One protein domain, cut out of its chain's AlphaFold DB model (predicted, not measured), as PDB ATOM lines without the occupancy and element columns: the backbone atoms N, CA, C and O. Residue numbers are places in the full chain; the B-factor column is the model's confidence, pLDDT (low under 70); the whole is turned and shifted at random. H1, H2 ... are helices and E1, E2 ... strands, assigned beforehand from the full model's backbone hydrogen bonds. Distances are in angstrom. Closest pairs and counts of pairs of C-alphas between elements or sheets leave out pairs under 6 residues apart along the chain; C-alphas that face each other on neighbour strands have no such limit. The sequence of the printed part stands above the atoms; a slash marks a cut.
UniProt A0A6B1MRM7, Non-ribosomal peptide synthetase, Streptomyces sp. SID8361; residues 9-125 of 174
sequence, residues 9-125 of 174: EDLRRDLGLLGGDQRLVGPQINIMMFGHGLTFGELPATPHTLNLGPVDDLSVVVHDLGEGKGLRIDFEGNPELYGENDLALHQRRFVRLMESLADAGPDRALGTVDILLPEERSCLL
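What this domain is: This is residues 9 to 125 of the 174 residues of the protein "Non-ribosomal peptide synthetase" of Streptomyces sp. SID8361 (UniProt A0A6B1MRM7). A small three-stranded sheet, E1, E4 and E5, has one long helix, H2, packed slantwise over one face at its E5 side, and from this two-layer core three thin extensions reach away. The little hairpin E2 and E3 makes one of them, with residues 39 to 44 sticking out, while the short helices H1 and H3 lie off the sheet near the two ends of the printed part. The printed part has 117 residues with three named helices and five named strands, in the order H1 E1 E2 E3 E4 E5 H2 H3; the class is mixed, helices and strands. The larger sheet has the order E1 E4 E5 and is mixed, and the sheet of E2 and E3 is antiparallel. The whole is loose, with a radius of gyration of the C-alphas of 18.5 A and spans of 56 by 45 by 32 A.

Where its parts are: H1, residues 9 to 14, begins at C-alpha 9 (-18.096, 34.775, -35.472). E1 is residues 28 to 32, 12.9 A long. E2, residues 38 to 40, and E3, residues 43 to 45, are short strands. E4, residues 58 to 64, is 19.8 A long, and E5, residues 71 to 77, is 19.6 A long. H2, residues 84 to 104, measures 30.2 A from C-alpha 84 (10.685, 42.199, -42.182) to C-alpha 104. H3, residues 118 to 124, ends at C-alpha 124 (21.146, 22.329, -47.387).

How they stand to each other: E4 is the inner strand of the larger sheet. E1 and E4 are parallel at 14 degrees, with N 30 and O 60 within hydrogen-bond range at 2.9 A. E4 and E5 are an antiparallel hairpin at 163 degrees, with N 61 and O 74 at 2.9 A. H2 is on this sheet at a height over the sheet of 10.0 A, two layers with the helix on one face. It lies over E5, and only just not over E4, on which 2 of its C-alphas fall. On the local plane H2 and E5 stand at 36 degrees, slantwise to the strands; their closest C-alphas, those of Phe 75 and Leu 87, are 6.2 A apart. H1 and H3 are not on the sheet, and H3 is apart from H2. E2 and E3, a hairpin with N 40 and O 43 at 2.8 A, are apart from E5 and H2. In H1, H2 and H3 every O i to N i+4 pair is within hydrogen-bond range.

The domain as a whole: The two C-alphas farthest apart, those of Gly 41 and Leu 125, are 58.0 A apart. The printed part has no cut. The links H1 to E1, E3 to E4 and H2 to H3 are long. The mean pLDDT of the printed part is 86.4, with residues 19 to 22 and 34 to 37 under 70.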
ATOM      1  N   GLU A   9     -17.819  34.788 -36.912       88.00
ATOM      2  CA  GLU A   9     -18.096  34.775 -35.472       88.00
ATOM      3  C   GLU A   9     -19.156  33.735 -35.092       88.00
ATOM      4  O   GLU A   9     -19.055  33.101 -34.041       88.00
ATOM      5  N   ASP A  10     -20.161  33.541 -35.951       92.31
ATOM      6  CA  ASP A  10     -21.194  32.528 -35.736       92.31
ATOM      7  C   ASP A  10     -20.613  31.117 -35.962       92.31
ATOM      8  O   ASP A  10     -20.870  30.215 -35.171       92.31
ATOM      9  N   LEU A  11     -19.717  30.940 -36.945       91.19
ATOM     10  CA  LEU A  11     -18.986  29.680 -37.143       91.19
ATOM     11  C   LEU A  11     -18.117  29.315 -35.933       91.19
ATOM     12  O   LEU A  11     -18.124  28.169 -35.489       91.19
ATOM     13  N   ARG A  12     -17.396  30.288 -35.364       88.81
ATOM     14  CA  ARG A  12     -16.621  30.088 -34.127       88.81
ATOM     15  C   ARG A  12     -17.495  29.655 -32.965       88.81
ATOM     16  O   ARG A  12     -17.119  28.748 -32.223       88.81
ATOM     17  N   ARG A  13     -18.645  30.314 -32.808       89.56
ATOM     18  CA  ARG A  13     -19.627  29.980 -31.776       89.56
ATOM     19  C   ARG A  13     -20.085  28.536 -31.898       89.56
ATOM     20  O   ARG A  13     -20.019  27.807 -30.913       89.56
ATOM     21  N   ASP A  14     -20.504  28.132 -33.086       92.88
ATOM     22  CA  ASP A  14     -21.080  26.806 -33.307       92.88
ATOM     23  C   ASP A  14     -20.056  25.678 -33.166       92.88
ATOM     24  O   ASP A  14     -20.408  24.569 -32.771       92.88
ATOM     25  N   LEU A  15     -18.782  25.965 -33.438       90.69
ATOM     26  CA  LEU A  15     -17.673  25.037 -33.217       90.69
ATOM     27  C   LEU A  15     -17.188  25.001 -31.759       90.69
ATOM     28  O   LEU A  15     -16.238  24.284 -31.453       90.69
ATOM     29  N   GLY A  16     -17.805  25.768 -30.853       88.56
ATOM     30  CA  GLY A  16     -17.403  25.825 -29.447       88.56
ATOM     31  C   GLY A  16     -16.057  26.518 -29.213       88.56
ATOM     32  O   GLY A  16     -15.473  26.370 -28.145       88.56
ATOM     33  N   LEU A  17     -15.571  27.303 -30.178       84.94
ATOM     34  CA  LEU A  17     -14.285  28.013 -30.122       84.94
ATOM     35  C   LEU A  17     -14.404  29.386 -29.433       84.94
ATOM     36  O   LEU A  17     -13.695  30.336 -29.773       84.94
ATOM     37  N   LEU A  18     -15.344  29.521 -28.493       77.44
ATOM     38  CA  LEU A  18     -15.572  30.749 -27.732       77.44
ATOM     39  C   LEU A  18     -14.711  30.759 -26.468       77.44
ATOM     40  O   LEU A  18     -14.735  29.808 -25.695       77.44
ATOM     41  N   GLY A  19     -14.014  31.871 -26.217       64.50
ATOM     42  CA  GLY A  19     -13.322  32.111 -24.944       64.50
ATOM     43  C   GLY A  19     -11.824  31.793 -24.914       64.50
ATOM     44  O   GLY A  19     -11.244  31.777 -23.833       64.50
ATOM     45  N   GLY A  20     -11.179  31.592 -26.066       63.22
ATOM     46  CA  GLY A  20      -9.721  31.493 -26.174       63.22
ATOM     47  C   GLY A  20      -9.193  32.139 -27.454       63.22
ATOM     48  O   GLY A  20      -9.959  32.401 -28.384       63.22
ATOM     49  N   ASP A  21      -7.876  32.337 -27.529       65.31
ATOM     50  CA  ASP A  21      -7.180  32.823 -28.734       65.31
ATOM     51  C   ASP A  21      -7.060  31.733 -29.828       65.31
ATOM     52  O   ASP A  21      -6.197  31.758 -30.700       65.31
ATOM     53  N   GLN A  22      -7.932  30.717 -29.776       64.56
ATOM     54  CA  GLN A  22      -8.004  29.665 -30.782       64.56
ATOM     55  C   GLN A  22      -8.613  30.222 -32.066       64.56
ATOM     56  O   GLN A  22      -9.812  30.519 -32.153       64.56
ATOM     57  N   ARG A  23      -7.745  30.348 -33.068       72.81
ATOM     58  CA  ARG A  23      -8.063  30.768 -34.430       72.81
ATOM     59  C   ARG A  23      -8.638  29.582 -35.207       72.81
ATOM     60  O   ARG A  23      -8.222  28.446 -34.999       72.81
ATOM     61  N   LEU A  24      -9.578  29.841 -36.117       79.94
ATOM     62  CA  LEU A  24     -10.032  28.816 -37.072       79.94
ATOM     63  C   LEU A  24      -8.992  28.558 -38.162       79.94
ATOM     64  O   LEU A  24      -8.896  27.445 -38.671       79.94
ATOM     65  N   VAL A  25      -8.272  29.607 -38.549       82.31
ATOM     66  CA  VAL A  25      -7.305  29.620 -39.645       82.31
ATOM     67  C   VAL A  25      -6.096  30.462 -39.235       82.31
ATOM     68  O   VAL A  25      -6.242  31.394 -38.446       82.31
ATOM     69  N   GLY A  26      -4.914  30.099 -39.734       83.69
ATOM     70  CA  GLY A  26      -3.694  30.899 -39.595       83.69
ATOM     71  C   GLY A  26      -3.580  31.886 -40.755       83.69
ATOM     72  O   GLY A  26      -4.154  32.974 -40.675       83.69
ATOM     73  N   PRO A  27      -2.932  31.498 -41.868       89.31
ATOM     74  CA  PRO A  27      -2.754  32.388 -42.997       89.31
ATOM     75  C   PRO A  27      -4.083  32.690 -43.693       89.31
ATOM     76  O   PRO A  27      -4.891  31.791 -43.950       89.31
ATOM     77  N   GLN A  28      -4.274  33.953 -44.061       90.00
ATOM     78  CA  GLN A  28      -5.392  34.408 -44.882       90.00
ATOM     79  C   GLN A  28      -4.905  34.819 -46.271       90.00
ATOM     80  O   GLN A  28      -3.843  35.417 -46.421       90.00
ATOM     81  N   ILE A  29      -5.692  34.497 -47.298       90.56
ATOM     82  CA  ILE A  29      -5.421  34.907 -48.677       90.56
ATOM     83  C   ILE A  29      -6.572  35.791 -49.132       90.56
ATOM     84  O   ILE A  29      -7.724  35.353 -49.153       90.56
ATOM     85  N   ASN A  30      -6.256  37.021 -49.522       89.38
ATOM     86  CA  ASN A  30      -7.213  37.947 -50.104       89.38
ATOM     87  C   ASN A  30      -6.862  38.180 -51.575       89.38
ATOM     88  O   ASN A  30      -5.741  38.560 -51.895       89.38
ATOM     89  N   ILE A  31      -7.816  37.949 -52.475       89.50
ATOM     90  CA  ILE A  31      -7.626  38.144 -53.914       89.50
ATOM     91  C   ILE A  31      -8.549  39.275 -54.355       89.50
ATOM     92  O   ILE A  31      -9.770  39.117 -54.405       89.50
ATOM     93  N   MET A  32      -7.958  40.419 -54.679       84.50
ATOM     94  CA  MET A  32      -8.663  41.627 -55.087       84.50
ATOM     95  C   MET A  32      -8.526  41.822 -56.598       84.50
ATOM     96  O   MET A  32      -7.495  42.265 -57.098       84.50
ATOM     97  N   MET A  33      -9.598  41.496 -57.326       71.06
ATOM     98  CA  MET A  33      -9.644  41.498 -58.799       71.06
ATOM     99  C   MET A  33     -10.143  42.820 -59.414       71.06
ATOM    100  O   MET A  33     -10.704  42.828 -60.504       71.06
ATOM    101  N   PHE A  34      -9.994  43.953 -58.723       63.06
ATOM    102  CA  PHE A  34     -10.628  45.210 -59.141       63.06
ATOM    103  C   PHE A  34      -9.680  46.406 -59.040       63.06
ATOM    104  O   PHE A  34      -9.847  47.293 -58.205       63.06
ATOM    105  N   GLY A  35      -8.697  46.466 -59.937       58.81
ATOM    106  CA  GLY A  35      -8.001  47.709 -60.257       58.81
ATOM    107  C   GLY A  35      -8.888  48.613 -61.114       58.81
ATOM    108  O   GLY A  35      -8.644  48.772 -62.307       58.81
ATOM    109  N   HIS A  36      -9.952  49.188 -60.550       59.84
ATOM    110  CA  HIS A  36     -10.661  50.252 -61.259       59.84
ATOM    111  C   HIS A  36      -9.727  51.459 -61.353       59.84
ATOM    112  O   HIS A  36      -9.256  51.961 -60.333       59.84
ATOM    113  N   GLY A  37      -9.437  51.912 -62.575       67.31
ATOM    114  CA  GLY A  37      -8.730  53.171 -62.779       67.31
ATOM    115  C   GLY A  37      -9.498  54.284 -62.076       67.31
ATOM    116  O   GLY A  37     -10.641  54.567 -62.434       67.31
ATOM    117  N   LEU A  38      -8.896  54.878 -61.050       78.19
ATOM    118  CA  LEU A  38      -9.453  56.048 -60.396       78.19
ATOM    119  C   LEU A  38      -9.047  57.263 -61.228       78.19
ATOM    120  O   LEU A  38      -7.885  57.385 -61.609       78.19
ATOM    121  N   THR A  39      -9.979  58.163 -61.516       85.81
ATOM    122  CA  THR A  39      -9.657  59.446 -62.145       85.81
ATOM    123  C   THR A  39     -10.132  60.593 -61.271       85.81
ATOM    124  O   THR A  39     -11.158  60.511 -60.594       85.81
ATOM    125  N   PHE A  40      -9.369  61.679 -61.278       87.50
ATOM    126  CA  PHE A  40      -9.762  62.956 -60.704       87.50
ATOM    127  C   PHE A  40      -9.921  63.955 -61.853       87.50
ATOM    128  O   PHE A  40      -8.951  64.550 -62.327       87.50
ATOM    129  N   GLY A  41     -11.146  64.066 -62.371       89.75
ATOM    130  CA  GLY A  41     -11.383  64.701 -63.669       89.75
ATOM    131  C   GLY A  41     -10.722  63.890 -64.788       89.75
ATOM    132  O   GLY A  41     -11.008  62.705 -64.942       89.75
ATOM    133  N   GLU A  42      -9.818  64.523 -65.537       89.44
ATOM    134  CA  GLU A  42      -9.045  63.893 -66.622       89.44
ATOM    135  C   GLU A  42      -7.713  63.284 -66.151       89.44
ATOM    136  O   GLU A  42      -7.004  62.653 -66.935       89.44
ATOM    137  N   LEU A  43      -7.349  63.460 -64.875       90.88
ATOM    138  CA  LEU A  43      -6.081  62.970 -64.343       90.88
ATOM    139  C   LEU A  43      -6.231  61.544 -63.797       90.88
ATOM    140  O   LEU A  43      -7.102  61.313 -62.952       90.88
ATOM    141  N   PRO A  44      -5.384  60.586 -64.211       84.00
ATOM    142  CA  PRO A  44      -5.360  59.260 -63.609       84.00
ATOM    143  C   PRO A  44      -4.815  59.329 -62.177       84.00
ATOM    144  O   PRO A  44      -3.871  60.061 -61.886       84.00
ATOM    145  N   ALA A  45      -5.390  58.527 -61.287       82.81
ATOM    146  CA  ALA A  45      -5.000  58.401 -59.892       82.81
ATOM    147  C   ALA A  45      -4.721  56.933 -59.547       82.81
ATOM    148  O   ALA A  45      -5.396  56.019 -60.023       82.81
ATOM    149  N   THR A  46      -3.717  56.714 -58.696       78.81
ATOM    150  CA  THR A  46      -3.343  55.382 -58.208       78.81
ATOM    151  C   THR A  46      -3.597  55.318 -56.704       78.81
ATOM    152  O   THR A  46      -2.980  56.085 -55.962       78.81
ATOM    153  N   PRO A  47      -4.505  54.453 -56.226       78.06
ATOM    154  CA  PRO A  47      -4.686  54.251 -54.798       78.06
ATOM    155  C   PRO A  47      -3.490  53.486 -54.220       78.06
ATOM    156  O   PRO A  47      -3.048  52.481 -54.777       78.06
ATOM    157  N   HIS A  48      -2.990  53.950 -53.076       78.62
ATOM    158  CA  HIS A  48      -1.963  53.260 -52.303       78.62
ATOM    159  C   HIS A  48      -2.568  52.802 -50.978       78.62
ATOM    160  O   HIS A  48      -2.840  53.618 -50.096       78.62
ATOM    161  N   THR A  49      -2.796  51.497 -50.847       75.75
ATOM    162  CA  THR A  49      -3.194  50.887 -49.575       75.75
ATOM    163  C   THR A  49      -2.005  50.908 -48.622       75.75
ATOM    164  O   THR A  49      -0.917  50.472 -48.992       75.75
ATOM    165  N   LEU A  50      -2.212  51.436 -47.415       79.56
ATOM    166  CA  LEU A  50      -1.178  51.492 -46.377       79.56
ATOM    167  C   LEU A  50      -1.279  50.328 -45.389       79.56
ATOM    168  O   LEU A  50      -0.259  49.872 -44.889       79.56
ATOM    169  N   ASN A  51      -2.499  49.890 -45.079       73.12
ATOM    170  CA  ASN A  51      -2.770  48.787 -44.166       73.12
ATOM    171  C   ASN A  51      -4.204  48.282 -44.402       73.12
ATOM    172  O   ASN A  51      -5.108  49.097 -44.615       73.12
ATOM    173  N   LEU A  52      -4.419  46.968 -44.356       74.19
ATOM    174  CA  LEU A  52      -5.736  46.331 -44.470       74.19
ATOM    175  C   LEU A  52      -6.388  46.013 -43.115       74.19
ATOM    176  O   LEU A  52      -7.532  45.559 -43.073       74.19
ATOM    177  N   GLY A  53      -5.702  46.321 -42.016       80.38
ATOM    178  CA  GLY A  53      -6.135  46.071 -40.647       80.38
ATOM    179  C   GLY A  53      -5.132  45.196 -39.892       80.38
ATOM    180  O   GLY A  53      -4.130  44.764 -40.457       80.38
ATOM    181  N   PRO A  54      -5.364  44.940 -38.596       81.88
ATOM    182  CA  PRO A  54      -4.528  44.008 -37.849       81.88
ATOM    183  C   PRO A  54      -4.601  42.609 -38.472       81.88
ATOM    184  O   PRO A  54      -5.678  42.133 -38.836       81.88
ATOM    185  N   VAL A  55      -3.445  41.957 -38.572       87.06
ATOM    186  CA  VAL A  55      -3.314  40.571 -39.020       87.06
ATOM    187  C   VAL A  55      -2.881  39.739 -37.823       87.06
ATOM    188  O   VAL A  55      -1.861  40.030 -37.205       87.06
ATOM    189  N   ASP A  56      -3.656  38.707 -37.494       86.69
ATOM    190  CA  ASP A  56      -3.370  37.858 -36.335       86.69
ATOM    191  C   ASP A  56      -2.134  36.967 -36.571       86.69
ATOM    192  O   ASP A  56      -1.360  36.710 -35.642       86.69
ATOM    193  N   ASP A  57      -1.964  36.478 -37.805       91.50
ATOM    194  CA  ASP A  57      -0.890  35.581 -38.262       91.50
ATOM    195  C   ASP A  57      -0.163  36.164 -39.488       91.50
ATOM    196  O   ASP A  57       0.631  37.094 -39.356       91.50
ATOM    197  N   LEU A  58      -0.496  35.669 -40.685       92.56
ATOM    198  CA  LEU A  58       0.044  36.081 -41.973       92.56
ATOM    199  C   LEU A  58      -1.104  36.328 -42.959       92.56
ATOM    200  O   LEU A  58      -2.053  35.551 -43.049       92.56
ATOM    201  N   SER A  59      -1.009  37.392 -43.740       92.38
ATOM    202  CA  SER A  59      -1.955  37.758 -44.788       92.38
ATOM    203  C   SER A  59      -1.214  37.880 -46.107       92.38
ATOM    204  O   SER A  59      -0.229  38.612 -46.205       92.38
ATOM    205  N   VAL A  60      -1.691  37.165 -47.123       93.00
ATOM    206  CA  VAL A  60      -1.213  37.288 -48.501       93.00
ATOM    207  C   VAL A  60      -2.294  37.967 -49.315       93.00
ATOM    208  O   VAL A  60      -3.405  37.449 -49.456       93.00
ATOM    209  N   VAL A  61      -1.971  39.127 -49.866       91.00
ATOM    210  CA  VAL A  61      -2.931  39.956 -50.587       91.00
ATOM    211  C   VAL A  61      -2.497  40.067 -52.034       91.00
ATOM    212  O   VAL A  61      -1.447  40.617 -52.349       91.00
ATOM    213  N   VAL A  62      -3.313  39.515 -52.924       90.75
ATOM    214  CA  VAL A  62      -3.071  39.491 -54.362       90.75
ATOM    215  C   VAL A  62      -3.944  40.549 -55.018       90.75
ATOM    216  O   VAL A  62      -5.171  40.465 -54.995       90.75
ATOM    217  N   HIS A  63      -3.298  41.534 -55.621       87.38
ATOM    218  CA  HIS A  63      -3.915  42.595 -56.396       87.38
ATOM    219  C   HIS A  63      -3.754  42.306 -57.887       87.38
ATOM    220  O   HIS A  63      -2.627  42.208 -58.380       87.38
ATOM    221  N   ASP A  64      -4.868  42.240 -58.610       86.81
ATOM    222  CA  ASP A  64      -4.853  42.329 -60.068       86.81
ATOM    223  C   ASP A  64      -4.736  43.800 -60.485       86.81
ATOM    224  O   ASP A  64      -5.601  44.624 -60.168       86.81
ATOM    225  N   LEU A  65      -3.641  44.143 -61.166       82.44
ATOM    226  CA  LEU A  65      -3.375  45.508 -61.617       82.44
ATOM    227  C   LEU A  65      -4.093  45.847 -62.934       82.44
ATOM    228  O   LEU A  65      -4.028  46.997 -63.380       82.44
ATOM    229  N   GLY A  66      -4.794  44.885 -63.538       78.62
ATOM    230  CA  GLY A  66      -5.512  45.010 -64.800       78.62
ATOM    231  C   GLY A  66      -4.723  44.482 -66.001       78.62
ATOM    232  O   GLY A  66      -3.568  44.061 -65.893       78.62
ATOM    233  N   GLU A  67      -5.359  44.521 -67.177       79.38
ATOM    234  CA  GLU A  67      -4.823  43.928 -68.410       79.38
ATOM    235  C   GLU A  67      -3.379  44.365 -68.704       79.38
ATOM    236  O   GLU A  67      -3.067  45.554 -68.806       79.38
ATOM    237  N   GLY A  68      -2.486  43.379 -68.825       79.25
ATOM    238  CA  GLY A  68      -1.074  43.577 -69.159       79.25
ATOM    239  C   GLY A  68      -0.202  44.178 -68.050       79.25
ATOM    240  O   GLY A  68       0.996  44.342 -68.266       79.25
ATOM    241  N   LYS A  69      -0.758  44.493 -66.872       82.31
ATOM    242  CA  LYS A  69      -0.017  45.106 -65.751       82.31
ATOM    243  C   LYS A  69       0.454  44.101 -64.699       82.31
ATOM    244  O   LYS A  69       1.267  44.452 -63.849       82.31
ATOM    245  N   GLY A  70      -0.012  42.856 -64.788       86.00
ATOM    246  CA  GLY A  70       0.402  41.762 -63.914       86.00
ATOM    247  C   GLY A  70      -0.240  41.810 -62.527       86.00
ATOM    248  O   GLY A  70      -1.280  42.435 -62.320       86.00
ATOM    249  N   LEU A  71       0.389  41.114 -61.581       88.12
ATOM    250  CA  LEU A  71      -0.078  40.984 -60.205       88.12
ATOM    251  C   LEU A  71       0.868  41.708 -59.249       88.12
ATOM    252  O   LEU A  71       2.087  41.645 -59.403       88.12
ATOM    253  N   ARG A  72       0.303  42.329 -58.216       87.88
ATOM    254  CA  ARG A  72       1.043  42.744 -57.020       87.88
ATOM    255  C   ARG A  72       0.657  41.826 -55.868       87.88
ATOM    256  O   ARG A  72      -0.522  41.563 -55.666       87.88
ATOM    257  N   ILE A  73       1.650  41.335 -55.132       90.81
ATOM    258  CA  ILE A  73       1.450  40.404 -54.021       90.81
ATOM    259  C   ILE A  73       2.112  40.992 -52.783       90.81
ATOM    260  O   ILE A  73       3.340  41.100 -52.735       90.81
ATOM    261  N   ASP A  74       1.292  41.362 -51.807       90.94
ATOM    262  CA  ASP A  74       1.723  41.930 -50.535       90.94
ATOM    263  C   ASP A  74       1.645  40.868 -49.427       90.94
ATOM    264  O   ASP A  74       0.720  40.052 -49.392       90.94
ATOM    265  N   PHE A  75       2.640  40.876 -48.537       93.44
ATOM    266  CA  PHE A  75       2.717  40.020 -47.355       93.44
ATOM    267  C   PHE A  75       2.641  40.905 -46.113       93.44
ATOM    268  O   PHE A  75       3.517  41.739 -45.890       93.44
ATOM    269  N   GLU A  76       1.607  40.711 -45.303       92.31
ATOM    270  CA  GLU A  76       1.423  41.406 -44.028       92.31
ATOM    271  C   GLU A  76       1.444  40.367 -42.909       92.31
ATOM    272  O   GLU A  76       0.739  39.364 -42.987       92.31
ATOM    273  N   GLY A  77       2.253  40.579 -41.873       92.56
ATOM    274  CA  GLY A  77       2.375  39.643 -40.757       92.56
ATOM    275  C   GLY A  77       2.193  40.324 -39.414       92.56
ATOM    276  O   GLY A  77       2.446  41.522 -39.273       92.56
ATOM    277  N   ASN A  78       1.788  39.543 -38.419       92.31
ATOM    278  CA  ASN A  78       1.825  39.972 -37.033       92.31
ATOM    279  C   ASN A  78       3.286  40.262 -36.629       92.31
ATOM    280  O   ASN A  78       4.112  39.344 -36.681       92.31
ATOM    281  N   PRO A  79       3.625  41.493 -36.202       92.94
ATOM    282  CA  PRO A  79       4.996  41.859 -35.847       92.94
ATOM    283  C   PRO A  79       5.537  41.120 -34.613       92.94
ATOM    284  O   PRO A  79       6.743  41.115 -34.390       92.94
ATOM    285  N   GLU A  80       4.677  40.484 -33.809       93.50
ATOM    286  CA  GLU A  80       5.109  39.600 -32.718       93.50
ATOM    287  C   GLU A  80       5.597  38.230 -33.222       93.50
ATOM    288  O   GLU A  80       6.300  37.527 -32.496       93.50
ATOM    289  N   LEU A  81       5.232  37.845 -34.452       92.88
ATOM    290  CA  LEU A  81       5.535  36.540 -35.050       92.88
ATOM    291  C   LEU A  81       6.535  36.623 -36.211       92.88
ATOM    292  O   LEU A  81       7.276  35.667 -36.432       92.88
ATOM    293  N   TYR A  82       6.559  37.740 -36.945       95.06
ATOM    294  CA  TYR A  82       7.340  37.893 -38.173       95.06
ATOM    295  C   TYR A  82       8.123  39.204 -38.198       95.06
ATOM    296  O   TYR A  82       7.561  40.283 -38.006       95.06
ATOM    297  N   GLY A  83       9.415  39.117 -38.519       96.19
ATOM    298  CA  GLY A  83      10.223  40.272 -38.893       96.19
ATOM    299  C   GLY A  83      10.121  40.602 -40.386       96.19
ATOM    300  O   GLY A  83       9.654  39.805 -41.200       96.19
ATOM    301  N   GLU A  84      10.642  41.767 -40.774       94.56
ATOM    302  CA  GLU A  84      10.685  42.199 -42.182       94.56
ATOM    303  C   GLU A  84      11.418  41.191 -43.083       94.56
ATOM    304  O   GLU A  84      10.960  40.884 -44.184       94.56
ATOM    305  N   ASN A  85      12.529  40.626 -42.598       96.19
ATOM    306  CA  ASN A  85      13.299  39.624 -43.337       96.19
ATOM    307  C   ASN A  85      12.518  38.321 -43.538       96.19
ATOM    308  O   ASN A  85      12.622  37.714 -44.603       96.19
ATOM    309  N   ASP A  86      11.727  37.902 -42.546       95.62
ATOM    310  CA  ASP A  86      10.908  36.692 -42.643       95.62
ATOM    311  C   ASP A  86       9.837  36.874 -43.719       95.62
ATOM    312  O   ASP A  86       9.698  36.033 -44.609       95.62
ATOM    313  N   LEU A  87       9.135  38.013 -43.696       95.88
ATOM    314  CA  LEU A  87       8.120  38.354 -44.696       95.88
ATOM    315  C   LEU A  87       8.716  38.455 -46.101       95.88
ATOM    316  O   LEU A  87       8.162  37.882 -47.040       95.88
ATOM    317  N   ALA A  88       9.872  39.105 -46.250       94.62
ATOM    318  CA  ALA A  88      10.572  39.192 -47.530       94.62
ATOM    319  C   ALA A  88      10.966  37.801 -48.060       94.62
ATOM    320  O   ALA A  88      10.837  37.518 -49.254       94.62
ATOM    321  N   LEU A  89      11.417  36.903 -47.181       94.94
ATOM    322  CA  LEU A  89      11.779  35.538 -47.556       94.94
ATOM    323  C   LEU A  89      10.549  34.706 -47.939       94.94
ATOM    324  O   LEU A  89      10.577  33.996 -48.946       94.94
ATOM    325  N   HIS A  90       9.451  34.833 -47.189       94.44
ATOM    326  CA  HIS A  90       8.167  34.223 -47.530       94.44
ATOM    327  C   HIS A  90       7.648  34.706 -48.886       94.44
ATOM    328  O   HIS A  90       7.260  33.878 -49.708       94.44
ATOM    329  N   GLN A  91       7.721  36.011 -49.160       94.50
ATOM    330  CA  GLN A  91       7.339  36.584 -50.448       94.50
ATOM    331  C   GLN A  91       8.187  36.005 -51.590       94.50
ATOM    332  O   GLN A  91       7.634  35.557 -52.595       94.50
ATOM    333  N   ARG A  92       9.518  35.932 -51.432       94.50
ATOM    334  CA  ARG A  92      10.417  35.341 -52.442       94.50
ATOM    335  C   ARG A  92      10.095  33.870 -52.715       94.50
ATOM    336  O   ARG A  92       9.997  33.481 -53.878       94.50
ATOM    337  N   ARG A  93       9.903  33.058 -51.671       94.94
ATOM    338  CA  ARG A  93       9.524  31.637 -51.805       94.94
ATOM    339  C   ARG A  93       8.157  31.477 -52.474       94.94
ATOM    340  O   ARG A  93       7.984  30.601 -53.314       94.94
ATOM    341  N   PHE A  94       7.196  32.337 -52.139       93.25
ATOM    342  CA  PHE A  94       5.866  32.312 -52.746       93.25
ATOM    343  C   PHE A  94       5.917  32.633 -54.241       93.25
ATOM    344  O   PHE A  94       5.335  31.907 -55.042       93.25
ATOM    345  N   VAL A  95       6.662  33.670 -54.637       91.75
ATOM    346  CA  VAL A  95       6.877  33.998 -56.056       91.75
ATOM    347  C   VAL A  95       7.554  32.833 -56.780       91.75
ATOM    348  O   VAL A  95       7.063  32.405 -57.821       91.75
ATOM    349  N   ARG A  96       8.600  32.240 -56.189       92.44
ATOM    350  CA  ARG A  96       9.284  31.062 -56.742       92.44
ATOM    351  C   ARG A  96       8.340  29.877 -56.960       92.44
ATOM    352  O   ARG A  96       8.433  29.198 -57.984       92.44
ATOM    353  N   LEU A  97       7.437  29.625 -56.013       91.94
ATOM    354  CA  LEU A  97       6.410  28.591 -56.136       91.94
ATOM    355  C   LEU A  97       5.460  28.897 -57.303       91.94
ATOM    356  O   LEU A  97       5.183  28.006 -58.102       91.94
ATOM    357  N   MET A  98       4.988  30.139 -57.427       90.62
ATOM    358  CA  MET A  98       4.096  30.552 -58.518       90.62
ATOM    359  C   MET A  98       4.760  30.408 -59.892       90.62
ATOM    360  O   MET A  98       4.141  29.872 -60.808       90.62
ATOM    361  N   GLU A  99       6.022  30.824 -60.025       90.56
ATOM    362  CA  GLU A  99       6.828  30.625 -61.238       90.56
ATOM    363  C   GLU A  99       6.982  29.133 -61.560       90.56
ATOM    364  O   GLU A  99       6.688  28.696 -62.669       90.56
ATOM    365  N   SER A 100       7.346  28.324 -60.563       91.12
ATOM    366  CA  SER A 100       7.552  26.884 -60.753       91.12
ATOM    367  C   SER A 100       6.258  26.156 -61.139       91.12
ATOM    368  O   SER A 100       6.295  25.212 -61.926       91.12
ATOM    369  N   LEU A 101       5.107  26.591 -60.614       91.19
ATOM    370  CA  LEU A 101       3.794  26.079 -61.013       91.19
ATOM    371  C   LEU A 101       3.428  26.492 -62.443       91.19
ATOM    372  O   LEU A 101       2.893  25.671 -63.185       91.19
ATOM    373  N   ALA A 102       3.723  27.736 -62.831       89.44
ATOM    374  CA  ALA A 102       3.473  28.227 -64.184       89.44
ATOM    375  C   ALA A 102       4.313  27.472 -65.231       89.44
ATOM    376  O   ALA A 102       3.791  27.119 -66.290       89.44
ATOM    377  N   ASP A 103       5.572  27.161 -64.910       90.88
ATOM    378  CA  ASP A 103       6.498  26.457 -65.805       90.88
ATOM    379  C   ASP A 103       6.208  24.954 -65.924       90.88
ATOM    380  O   ASP A 103       6.453  24.342 -66.966       90.88
ATOM    381  N   ALA A 104       5.709  24.324 -64.858       88.06
ATOM    382  CA  ALA A 104       5.585  22.871 -64.792       88.06
ATOM    383  C   ALA A 104       4.422  22.281 -65.618       88.06
ATOM    384  O   ALA A 104       4.409  21.074 -65.873       88.06
ATOM    385  N   GLY A 105       3.470  23.111 -66.052       84.56
ATOM    386  CA  GLY A 105       2.272  22.681 -66.775       84.56
ATOM    387  C   GLY A 105       1.215  22.006 -65.878       84.56
ATOM    388  O   GLY A 105       1.493  21.631 -64.738       84.56
ATOM    389  N   PRO A 106      -0.024  21.840 -66.379       87.94
ATOM    390  CA  PRO A 106      -1.179  21.453 -65.559       87.94
ATOM    391  C   PRO A 106      -1.118  20.019 -65.007       87.94
ATOM    392  O   PRO A 106      -1.761  19.732 -64.000       87.94
ATOM    393  N   ASP A 107      -0.342  19.132 -65.636       91.25
ATOM    394  CA  ASP A 107      -0.282  17.705 -65.287       91.25
ATOM    395  C   ASP A 107       0.860  17.357 -64.316       91.25
ATOM    396  O   ASP A 107       1.034  16.196 -63.929       91.25
ATOM    397  N   ARG A 108       1.679  18.337 -63.908       90.12
ATOM    398  CA  ARG A 108       2.773  18.085 -62.968       90.12
ATOM    399  C   ARG A 108       2.227  17.771 -61.576       90.12
ATOM    400  O   ARG A 108       1.422  18.507 -61.013       90.12
ATOM    401  N   ALA A 109       2.761  16.720 -60.958       92.69
ATOM    402  CA  ALA A 109       2.490  16.424 -59.557       92.69
ATOM    403  C   ALA A 109       3.004  17.550 -58.636       92.69
ATOM    404  O   ALA A 109       4.204  17.833 -58.607       92.69
ATOM    405  N   LEU A 110       2.113  18.133 -57.826       90.56
ATOM    406  CA  LEU A 110       2.421  19.259 -56.929       90.56
ATOM    407  C   LEU A 110       3.602  18.993 -55.984       90.56
ATOM    408  O   LEU A 110       4.428  19.871 -55.777       90.56
ATOM    409  N   GLY A 111       3.737  17.767 -55.467       90.56
ATOM    410  CA  GLY A 111       4.832  17.396 -54.559       90.56
ATOM    411  C   GLY A 111       6.230  17.404 -55.192       90.56
ATOM    412  O   GLY A 111       7.211  17.148 -54.505       90.56
ATOM    413  N   THR A 112       6.330  17.664 -56.497       89.25
ATOM    414  CA  THR A 112       7.604  17.748 -57.229       89.25
ATOM    415  C   THR A 112       8.011  19.180 -57.574       89.25
ATOM    416  O   THR A 112       9.029  19.376 -58.238       89.25
ATOM    417  N   VAL A 113       7.195  20.162 -57.184       89.88
ATOM    418  CA  VAL A 113       7.452  21.585 -57.400       89.88
ATOM    419  C   VAL A 113       8.386  22.074 -56.299       89.88
ATOM    420  O   VAL A 113       8.118  21.866 -55.116       89.88
ATOM    421  N   ASP A 114       9.502  22.686 -56.691       85.75
ATOM    422  CA  ASP A 114      10.484  23.199 -55.738       85.75
ATOM    423  C   ASP A 114       9.971  24.493 -55.095       85.75
ATOM    424  O   ASP A 114       9.513  25.408 -55.783       85.75
ATOM    425  N   ILE A 115      10.050  24.557 -53.769       88.00
ATOM    426  CA  ILE A 115       9.658  25.726 -52.970       88.00
ATOM    427  C   ILE A 115      10.869  26.472 -52.418       88.00
ATOM    428  O   ILE A 115      10.726  27.586 -51.911       88.00
ATOM    429  N   LEU A 116      12.047  25.844 -52.469       91.06
ATOM    430  CA  LEU A 116      13.264  26.421 -51.937       91.06
ATOM    431  C   LEU A 116      13.825  27.437 -52.917       91.06
ATOM    432  O   LEU A 116      13.814  27.262 -54.141       91.06
ATOM    433  N   LEU A 117      14.385  28.496 -52.353       93.12
ATOM    434  CA  LEU A 117      15.227  29.398 -53.113       93.12
ATOM    435  C   LEU A 117      16.550  28.694 -53.466       93.12
ATOM    436  O   LEU A 117      17.016  27.831 -52.711       93.12
ATOM    437  N   PRO A 118      17.203  29.062 -54.582       89.12
ATOM    438  CA  PRO A 118      18.480  28.467 -54.975       89.12
ATOM    439  C   PRO A 118      19.554  28.551 -53.882       89.12
ATOM    440  O   PRO A 118      20.328  27.609 -53.694       89.12
ATOM    441  N   GLU A 119      19.575  29.655 -53.133       90.06
ATOM    442  CA  GLU A 119      20.506  29.853 -52.021       90.06
ATOM    443  C   GLU A 119      20.215  28.888 -50.862       90.06
ATOM    444  O   GLU A 119      21.131  28.277 -50.317       90.06
ATOM    445  N   GLU A 120      18.938  28.677 -50.531       91.88
ATOM    446  CA  GLU A 120      18.510  27.768 -49.457       91.88
ATOM    447  C   GLU A 120      18.850  26.323 -49.794       91.88
ATOM    448  O   GLU A 120      19.399  25.591 -48.969       91.88
ATOM    449  N   ARG A 121      18.584  25.928 -51.041       89.81
ATOM    450  CA  ARG A 121      18.960  24.610 -51.543       89.81
ATOM    451  C   ARG A 121      20.470  24.400 -51.470       89.81
ATOM    452  O   ARG A 121      20.908  23.322 -51.084       89.81
ATOM    453  N   SER A 122      21.256  25.420 -51.806       87.19
ATOM    454  CA  SER A 122      22.721  25.338 -51.764       87.19
ATOM    455  C   SER A 122      23.258  25.211 -50.337       87.19
ATOM    456  O   SER A 122      24.235  24.504 -50.135       87.19
ATOM    457  N   CYS A 123      22.611  25.836 -49.347       86.25
ATOM    458  CA  CYS A 123      22.974  25.687 -47.933       86.25
ATOM    459  C   CYS A 123      22.610  24.315 -47.340       86.25
ATOM    460  O   CYS A 123      23.259  23.877 -46.393       86.25
ATOM    461  N   LEU A 124      21.563  23.660 -47.850       87.31
ATOM    462  CA  LEU A 124      21.146  22.329 -47.387       87.31
ATOM    463  C   LEU A 124      21.972  21.201 -48.000       87.31
ATOM    464  O   LEU A 124      22.055  20.111 -47.432       87.31
ATOM    465  N   LEU A 125      22.545  21.437 -49.178       84.38
ATOM    466  CA  LEU A 125      23.454  20.487 -49.787       84.38
ATOM    467  C   LEU A 125      24.787  20.536 -49.031       84.38
ATOM    468  O   LEU A 125      25.261  21.626 -48.707       84.38
TER     469      LEU A 125